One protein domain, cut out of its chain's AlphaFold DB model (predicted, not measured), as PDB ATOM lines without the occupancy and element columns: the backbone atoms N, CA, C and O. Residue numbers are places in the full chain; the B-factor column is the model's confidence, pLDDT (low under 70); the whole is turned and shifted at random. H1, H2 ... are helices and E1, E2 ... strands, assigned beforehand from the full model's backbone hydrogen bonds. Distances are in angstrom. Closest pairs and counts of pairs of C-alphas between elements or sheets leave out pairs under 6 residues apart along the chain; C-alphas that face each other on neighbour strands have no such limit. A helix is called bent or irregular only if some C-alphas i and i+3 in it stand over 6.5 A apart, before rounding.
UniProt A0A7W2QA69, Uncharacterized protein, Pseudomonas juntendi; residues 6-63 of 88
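AT A GLANCE: This is residues 6 to 63 of the 88 residues of an uncharacterized protein of Pseudomonas juntendi (UniProt A0A7W2QA69). The model is a flat helical hairpin: two helices, H1 and H2, lie side by side and run opposite ways, and after H2 the printed part folds back so that the short strand E2 packs on H2. The short strand E1 comes before H1 and has no contact with the other named elements. There are 58 residues printed, with two named helices and two named strands in the order E1, H1, H2, E2; the two strands pair with no named strand, and the class is mostly helix. The whole is only just compact, close to loose, with a radius of gyration of the C-alphas of 12.3 A, and the C-alphas span 34 by 27 by 14 A.

HOW THE PARTS SIT: Start at E1, residues 6 to 8, which leads over a tight link of 2 residues into H1, residues 11 to 30; by their C-alphas E1 and H1 are apart. A short link of 6 residues then leads to H2, residues 37 to 51. H1 and H2 touch, with 12 pairs of C-alphas within 8 A; look at Arg 24 and Val 37, whose C-alphas are the closest at 5.9 A. Their lines stand at a shallow tilt of 24 degrees, opposite ways, and the two form a helical hairpin. Go on to E2, residues 60 to 63: its closest C-alphas to H2 are those of Tyr 62 and Leu 45, 6.0 A apart. E1 is apart from H2 and from E2, and H1 is apart from E2. In the backbones, O i to N i+4 is within hydrogen-bond range in 15 of 16 pairs of H1 and in 9 of 11 pairs of H2.

IN THESE COORDINATES: Find C-alpha 6 at (163.896, 149.079, 121.842), where E1 begins; it runs from Glu 6 to Pro 8. Find C-alpha 11 at (156.595, 136.065, 125.698); from there H1 runs 29.2 A to Leu 30. H2 runs 21.4 A from Val 37 to Arg 51, and it is neither bent nor irregular, but only just: C-alphas 40 and 43 are 6.1 A apart. E2 runs 10.0 A from Gly 60 and ends at C-alpha 63, at (159.987, 151.413, 129.895).

THE WHOLE: The two C-alphas farthest apart are those of Pro 32 and Gly 53, 34.3 A, while those of Glu 6 and Gly 63, the first and last printed, are 9.3 A apart. The printed part has no cut and no long link; the link from H2 to E2 is short, with 8 residues. The mean pLDDT of the printed part is 91.9, and no printed residue is under 70.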
ATOM      1  N   GLU A   6     164.853 150.163 121.594       95.69
ATOM      2  CA  GLU A   6     163.896 149.079 121.842       95.69
ATOM      3  C   GLU A   6     164.612 147.727 121.814       95.69
ATOM      4  O   GLU A   6     165.439 147.464 120.941       95.69
ATOM      5  N   PHE A   7     164.264 146.866 122.763       95.81
ATOM      6  CA  PHE A   7     164.793 145.520 122.908       95.81
ATOM      7  C   PHE A   7     163.615 144.544 122.909       95.81
ATOM      8  O   PHE A   7     162.780 144.612 123.818       95.81
ATOM      9  N   PRO A   8     163.505 143.663 121.900       95.69
ATOM     10  CA  PRO A   8     162.461 142.649 121.855       95.69
ATOM     11  C   PRO A   8     162.479 141.774 123.102       95.69
ATOM     12  O   PRO A   8     163.537 141.344 123.563       95.69
ATOM     13  N   LEU A   9     161.294 141.499 123.634       96.94
ATOM     14  CA  LEU A   9     161.116 140.576 124.743       96.94
ATOM     15  C   LEU A   9     160.536 139.263 124.236       96.94
ATOM     16  O   LEU A   9     159.725 139.232 123.313       96.94
ATOM     17  N   SER A  10     160.936 138.172 124.883       95.38
ATOM     18  CA  SER A  10     160.212 136.910 124.748       95.38
ATOM     19  C   SER A  10     158.851 137.006 125.439       95.38
ATOM     20  O   SER A  10     158.691 137.773 126.394       95.38
ATOM     21  N   ASP A  11     157.901 136.162 125.034       93.94
ATOM     22  CA  ASP A  11     156.595 136.065 125.698       93.94
ATOM     23  C   ASP A  11     156.739 135.779 127.197       93.94
ATOM     24  O   ASP A  11     156.028 136.353 128.022       93.94
ATOM     25  N   LYS A  12     157.718 134.944 127.568       95.19
ATOM     26  CA  LYS A  12     158.026 134.636 128.967       95.19
ATOM     27  C   LYS A  12     158.449 135.884 129.743       95.19
ATOM     28  O   LYS A  12     157.954 136.112 130.843       95.19
ATOM     29  N   GLU A  13     159.347 136.696 129.191       96.06
ATOM     30  CA  GLU A  13     159.815 137.908 129.873       96.06
ATOM     31  C   GLU A  13     158.705 138.968 129.956       96.06
ATOM     32  O   GLU A  13     158.529 139.612 130.989       96.06
ATOM     33  N   ALA A  14     157.888 139.086 128.906       96.00
ATOM     34  CA  ALA A  14     156.711 139.948 128.894       96.00
ATOM     35  C   ALA A  14     155.683 139.553 129.971       96.00
ATOM     36  O   ALA A  14     155.140 140.420 130.659       96.00
ATOM     37  N   GLN A  15     155.442 138.251 130.162       96.19
ATOM     38  CA  GLN A  15     154.574 137.737 131.227       96.19
ATOM     39  C   GLN A  15     155.124 138.055 132.622       96.19
ATOM     40  O   GLN A  15     154.367 138.505 133.482       96.19
ATOM     41  N   ILE A  16     156.432 137.873 132.839       96.06
ATOM     42  CA  ILE A  16     157.090 138.199 134.116       96.06
ATOM     43  C   ILE A  16     156.915 139.687 134.442       96.06
ATOM     44  O   ILE A  16     156.471 140.026 135.539       96.06
ATOM     45  N   LEU A  17     157.202 140.572 133.484       96.50
ATOM     46  CA  LEU A  17     157.056 142.019 133.668       96.50
ATOM     47  C   LEU A  17     155.600 142.439 133.885       96.50
ATOM     48  O   LEU A  17     155.325 143.289 134.732       96.50
ATOM     49  N   SER A  18     154.658 141.814 133.179       95.62
ATOM     50  CA  SER A  18     153.226 142.061 133.373       95.62
ATOM     51  C   SER A  18     152.771 141.671 134.781       95.62
ATOM     52  O   SER A  18     152.056 142.434 135.432       95.62
ATOM     53  N   ALA A  19     153.206 140.512 135.281       96.19
ATOM     54  CA  ALA A  19     152.889 140.059 136.632       96.19
ATOM     55  C   ALA A  19     153.517 140.966 137.701       96.19
ATOM     56  O   ALA A  19     152.842 141.338 138.665       96.19
ATOM     57  N   ALA A  20     154.777 141.375 137.510       95.06
ATOM     58  CA  ALA A  20     155.449 142.326 138.389       95.06
ATOM     59  C   ALA A  20     154.683 143.655 138.453       95.06
ATOM     60  O   ALA A  20     154.348 144.107 139.546       95.06
ATOM     61  N   TRP A  21     154.298 144.225 137.305       94.69
ATOM     62  CA  TRP A  21     153.511 145.460 137.244       94.69
ATOM     63  C   TRP A  21     152.195 145.371 138.029       94.69
ATOM     64  O   TRP A  21     151.893 146.245 138.842       94.69
ATOM     65  N   GLN A  22     151.423 144.295 137.840       94.50
ATOM     66  CA  GLN A  22     150.170 144.109 138.580       94.50
ATOM     67  C   GLN A  22     150.409 143.952 140.086       94.50
ATOM     68  O   GLN A  22     149.664 144.519 140.884       94.50
ATOM     69  N   SER A  23     151.472 143.248 140.481       93.19
ATOM     70  CA  SER A  23     151.866 143.109 141.886       93.19
ATOM     71  C   SER A  23     152.208 144.463 142.521       93.19
ATOM     72  O   SER A  23     151.696 144.783 143.595       93.19
ATOM     73  N   ARG A  24     152.987 145.316 141.833       91.69
ATOM     74  CA  ARG A  24     153.309 146.677 142.307       91.69
ATOM     75  C   ARG A  24     152.056 147.530 142.475       91.69
ATOM     76  O   ARG A  24     151.897 148.182 143.503       91.69
ATOM     77  N   ARG A  25     151.141 147.484 141.499       91.88
ATOM     78  CA  ARG A  25     149.855 148.190 141.591       91.88
ATOM     79  C   ARG A  25     149.027 147.705 142.774       91.88
ATOM     80  O   ARG A  25     148.493 148.533 143.499       91.88
ATOM     81  N   GLY A  26     148.951 146.393 142.994       90.88
ATOM     82  CA  GLY A  26     148.262 145.820 144.150       90.88
ATOM     83  C   GLY A  26     148.870 146.270 145.480       90.88
ATOM     84  O   GLY A  26     148.141 146.676 146.378       90.88
ATOM     85  N   ALA A  27     150.201 146.267 145.591       88.31
ATOM     86  CA  ALA A  27     150.903 146.705 146.796       88.31
ATOM     87  C   ALA A  27     150.693 148.198 147.099       88.31
ATOM     88  O   ALA A  27     150.475 148.560 148.254       88.31
ATOM     89  N   ALA A  28     150.696 149.060 146.079       88.44
ATOM     90  CA  ALA A  28     150.469 150.497 146.253       88.44
ATOM     91  C   ALA A  28     149.055 150.834 146.759       88.44
ATOM     92  O   ALA A  28     148.874 151.835 147.441       88.44
ATOM     93  N   LEU A  29     148.058 149.980 146.496       86.88
ATOM     94  CA  LEU A  29     146.719 150.133 147.082       86.88
ATOM     95  C   LEU A  29     146.697 149.870 148.595       86.88
ATOM     96  O   LEU A  29     145.777 150.315 149.276       86.88
ATOM     97  N   LEU A  30     147.681 149.131 149.115       87.06
ATOM     98  CA  LEU A  30     147.776 148.753 150.526       87.06
ATOM     99  C   LEU A  30     148.718 149.667 151.324       87.06
ATOM    100  O   LEU A  30     148.634 149.693 152.549       87.06
ATOM    101  N   ILE A  31     149.612 150.398 150.648       84.19
ATOM    102  CA  ILE A  31     150.620 151.268 151.267       84.19
ATOM    103  C   ILE A  31     150.559 152.652 150.596       84.19
ATOM    104  O   ILE A  31     151.309 152.903 149.650       84.19
ATOM    105  N   PRO A  32     149.674 153.553 151.068       74.31
ATOM    106  CA  PRO A  32     149.414 154.844 150.422       74.31
ATOM    107  C   PRO A  32     150.630 155.779 150.381       74.31
ATOM    108  O   PRO A  32     150.775 156.543 149.435       74.31
ATOM    109  N   ASP A  33     151.516 155.676 151.376       83.19
ATOM    110  CA  ASP A  33     152.733 156.492 151.505       83.19
ATOM    111  C   ASP A  33     153.997 155.773 150.983       83.19
ATOM    112  O   ASP A  33     155.126 156.133 151.320       83.19
ATOM    113  N   GLY A  34     153.822 154.700 150.204       76.62
ATOM    114  CA  GLY A  34     154.917 153.951 149.590       76.62
ATOM    115  C   GLY A  34     155.561 154.680 148.400       76.62
ATOM    116  O   GLY A  34     155.047 155.697 147.931       76.62
ATOM    117  N   PRO A  35     156.686 154.159 147.869       76.94
ATOM    118  CA  PRO A  35     157.239 154.658 146.615       76.94
ATOM    119  C   PRO A  35     156.207 154.525 145.492       76.94
ATOM    120  O   PRO A  35     155.451 153.549 145.447       76.94
ATOM    121  N   ASP A  36     156.198 155.485 144.566       87.25
ATOM    122  CA  ASP A  36     155.299 155.427 143.422       87.25
ATOM    123  C   ASP A  36     155.550 154.155 142.593       87.25
ATOM    124  O   ASP A  36     156.675 153.650 142.489       87.25
ATOM    125  N   VAL A  37     154.469 153.615 142.025       90.81
ATOM    126  CA  VAL A  37     154.477 152.329 141.311       90.81
ATOM    127  C   VAL A  37     155.512 152.331 140.186       90.81
ATOM    128  O   VAL A  37     156.203 151.331 139.993       90.81
ATOM    129  N   ASP A  38     155.655 153.450 139.472       90.25
ATOM    130  CA  ASP A  38     156.579 153.567 138.348       90.25
ATOM    131  C   ASP A  38     158.037 153.506 138.809       90.25
ATOM    132  O   ASP A  38     158.838 152.783 138.211       90.25
ATOM    133  N   SER A  39     158.392 154.205 139.889       89.38
ATOM    134  CA  SER A  39     159.725 154.140 140.495       89.38
ATOM    135  C   SER A  39     160.041 152.749 141.035       89.38
ATOM    136  O   SER A  39     161.145 152.251 140.814       89.38
ATOM    137  N   ALA A  40     159.080 152.083 141.683       89.62
ATOM    138  CA  ALA A  40     159.259 150.704 142.134       89.62
ATOM    139  C   ALA A  40     159.463 149.738 140.950       89.62
ATOM    140  O   ALA A  40     160.305 148.841 141.014       89.62
ATOM    141  N   PHE A  41     158.740 149.952 139.848       95.50
ATOM    142  CA  PHE A  41     158.821 149.119 138.652       95.50
ATOM    143  C   PHE A  41     160.118 149.322 137.850       95.50
ATOM    144  O   PHE A  41     160.548 148.409 137.147       95.50
ATOM    145  N   GLN A  42     160.810 150.463 137.989       94.81
ATOM    146  CA  GLN A  42     162.123 150.660 137.353       94.81
ATOM    147  C   GLN A  42     163.141 149.579 137.745       94.81
ATOM    148  O   GLN A  42     163.949 149.183 136.906       94.81
ATOM    149  N   GLY A  43     163.093 149.074 138.984       93.62
ATOM    150  CA  GLY A  43     163.954 147.972 139.424       93.62
ATOM    151  C   GLY A  43     163.678 146.679 138.653       93.62
ATOM    152  O   GLY A  43     164.601 146.076 138.104       93.62
ATOM    153  N   ASP A  44     162.400 146.312 138.523       95.69
ATOM    154  CA  ASP A  44     161.969 145.118 137.783       95.69
ATOM    155  C   ASP A  44     162.378 145.200 136.299       95.69
ATOM    156  O   ASP A  44     162.844 144.218 135.712       95.69
ATOM    157  N   LEU A  45     162.260 146.392 135.703       96.81
ATOM    158  CA  LEU A  45     162.663 146.662 134.322       96.81
ATOM    159  C   LEU A  45     164.182 146.605 134.121       96.81
ATOM    160  O   LEU A  45     164.646 146.054 133.122       96.81
ATOM    161  N   ALA A  46     164.966 147.133 135.062       95.62
ATOM    162  CA  ALA A  46     166.423 147.050 135.017       95.62
ATOM    163  C   ALA A  46     166.913 145.598 135.145       95.62
ATOM    164  O   ALA A  46     167.850 145.196 134.453       95.62
ATOM    165  N   ASP A  47     166.263 144.788 135.980       95.00
ATOM    166  CA  ASP A  47     166.583 143.365 136.106       95.00
ATOM    167  C   ASP A  47     166.189 142.567 134.863       95.00
ATOM    168  O   ASP A  47     166.953 141.703 134.424       95.00
ATOM    169  N   ALA A  48     165.048 142.884 134.245       96.06
ATOM    170  CA  ALA A  48     164.693 142.333 132.939       96.06
ATOM    171  C   ALA A  48     165.749 142.684 131.887       96.06
ATOM    172  O   ALA A  48     166.219 141.796 131.176       96.06
ATOM    173  N   ALA A  49     166.206 143.942 131.857       96.56
ATOM    174  CA  ALA A  49     167.270 144.379 130.959       96.56
ATOM    175  C   ALA A  49     168.538 143.525 131.111       96.56
ATOM    176  O   ALA A  49     169.144 143.138 130.113       96.56
ATOM    177  N   ARG A  50     168.928 143.181 132.346       95.75
ATOM    178  CA  ARG A  50     170.071 142.291 132.610       95.75
ATOM    179  C   ARG A  50     169.831 140.881 132.082       95.75
ATOM    180  O   ARG A  50     170.705 140.338 131.411       95.75
ATOM    181  N   ARG A  51     168.653 140.303 132.339       94.56
ATOM    182  CA  ARG A  51     168.302 138.941 131.893       94.56
ATOM    183  C   ARG A  51     168.332 138.789 130.376       94.56
ATOM    184  O   ARG A  51     168.746 137.742 129.890       94.56
ATOM    185  N   VAL A  52     167.913 139.819 129.639       93.69
ATOM    186  CA  VAL A  52     167.857 139.783 128.168       93.69
ATOM    187  C   VAL A  52     169.088 140.388 127.483       93.69
ATOM    188  O   VAL A  52     169.090 140.545 126.266       93.69
ATOM    189  N   GLY A  53     170.131 140.759 128.234       93.38
ATOM    190  CA  GLY A  53     171.337 141.381 127.669       93.38
ATOM    191  C   GLY A  53     171.119 142.790 127.097       93.38
ATOM    192  O   GLY A  53     171.923 143.265 126.304       93.38
ATOM    193  N   ALA A  54     170.041 143.467 127.499       92.88
ATOM    194  CA  ALA A  54     169.679 144.822 127.083       92.88
ATOM    195  C   ALA A  54     170.147 145.911 128.068       92.88
ATOM    196  O   ALA A  54     169.870 147.094 127.857       92.88
ATOM    197  N   PHE A  55     170.826 145.531 129.156       93.88
ATOM    198  CA  PHE A  55     171.237 146.469 130.196       93.88
ATOM    199  C   PHE A  55     172.188 147.543 129.650       93.88
ATOM    200  O   PHE A  55     173.222 147.252 129.056       93.88
ATOM    201  N   GLN A  56     171.823 148.799 129.871       91.94
ATOM    202  CA  GLN A  56     172.601 149.988 129.565       91.94
ATOM    203  C   GLN A  56     173.288 150.477 130.843       91.94
ATOM    204  O   GLN A  56     172.629 150.711 131.855       91.94
ATOM    205  N   ASN A  57     174.607 150.664 130.777       81.88
ATOM    206  CA  ASN A  57     175.417 151.203 131.878       81.88
ATOM    207  C   ASN A  57     175.327 152.740 131.999       81.88
ATOM    208  O   ASN A  57     176.009 153.334 132.829       81.88
ATOM    209  N   GLU A  58     174.516 153.383 131.161       84.25
ATOM    210  CA  GLU A  58     174.356 154.835 131.089       84.25
ATOM    211  C   GLU A  58     173.098 155.303 131.847       84.25
ATOM    212  O   GLU A  58     172.101 154.570 131.889       84.25
ATOM    213  N   PRO A  59     173.097 156.533 132.405       87.44
ATOM    214  CA  PRO A  59     171.913 157.114 133.031       87.44
ATOM    215  C   PRO A  59     170.726 157.156 132.066       87.44
ATOM    216  O   PRO A  59     170.797 157.705 130.965       87.44
ATOM    217  N   GLY A  60     169.603 156.593 132.492       91.62
ATOM    218  CA  GLY A  60     168.389 156.541 131.695       91.62
ATOM    219  C   GLY A  60     167.245 155.896 132.456       91.62
ATOM    220  O   GLY A  60     167.387 155.512 133.618       91.62
ATOM    221  N   ARG A  61     166.098 155.787 131.792       93.69
ATOM    222  CA  ARG A  61     164.921 155.100 132.327       93.69
ATOM    223  C   ARG A  61     164.520 153.964 131.415       93.69
ATOM    224  O   ARG A  61     164.552 154.101 130.190       93.69
ATOM    225  N   TYR A  62     164.114 152.861 132.030       95.44
ATOM    226  CA  TYR A  62     163.511 151.769 131.295       95.44
ATOM    227  C   TYR A  62     161.999 151.960 131.206       95.44
ATOM    228  O   TYR A  62     161.359 152.480 132.117       95.44
ATOM    229  N   GLY A  63     161.423 151.514 130.099       94.69
ATOM    230  CA  GLY A  63     159.987 151.413 129.895       94.69
ATOM    231  C   GLY A  63     159.626 150.032 129.369       94.69
ATOM    232  O   GLY A  63     160.461 149.336 128.801       94.69
TER     233      GLY A  63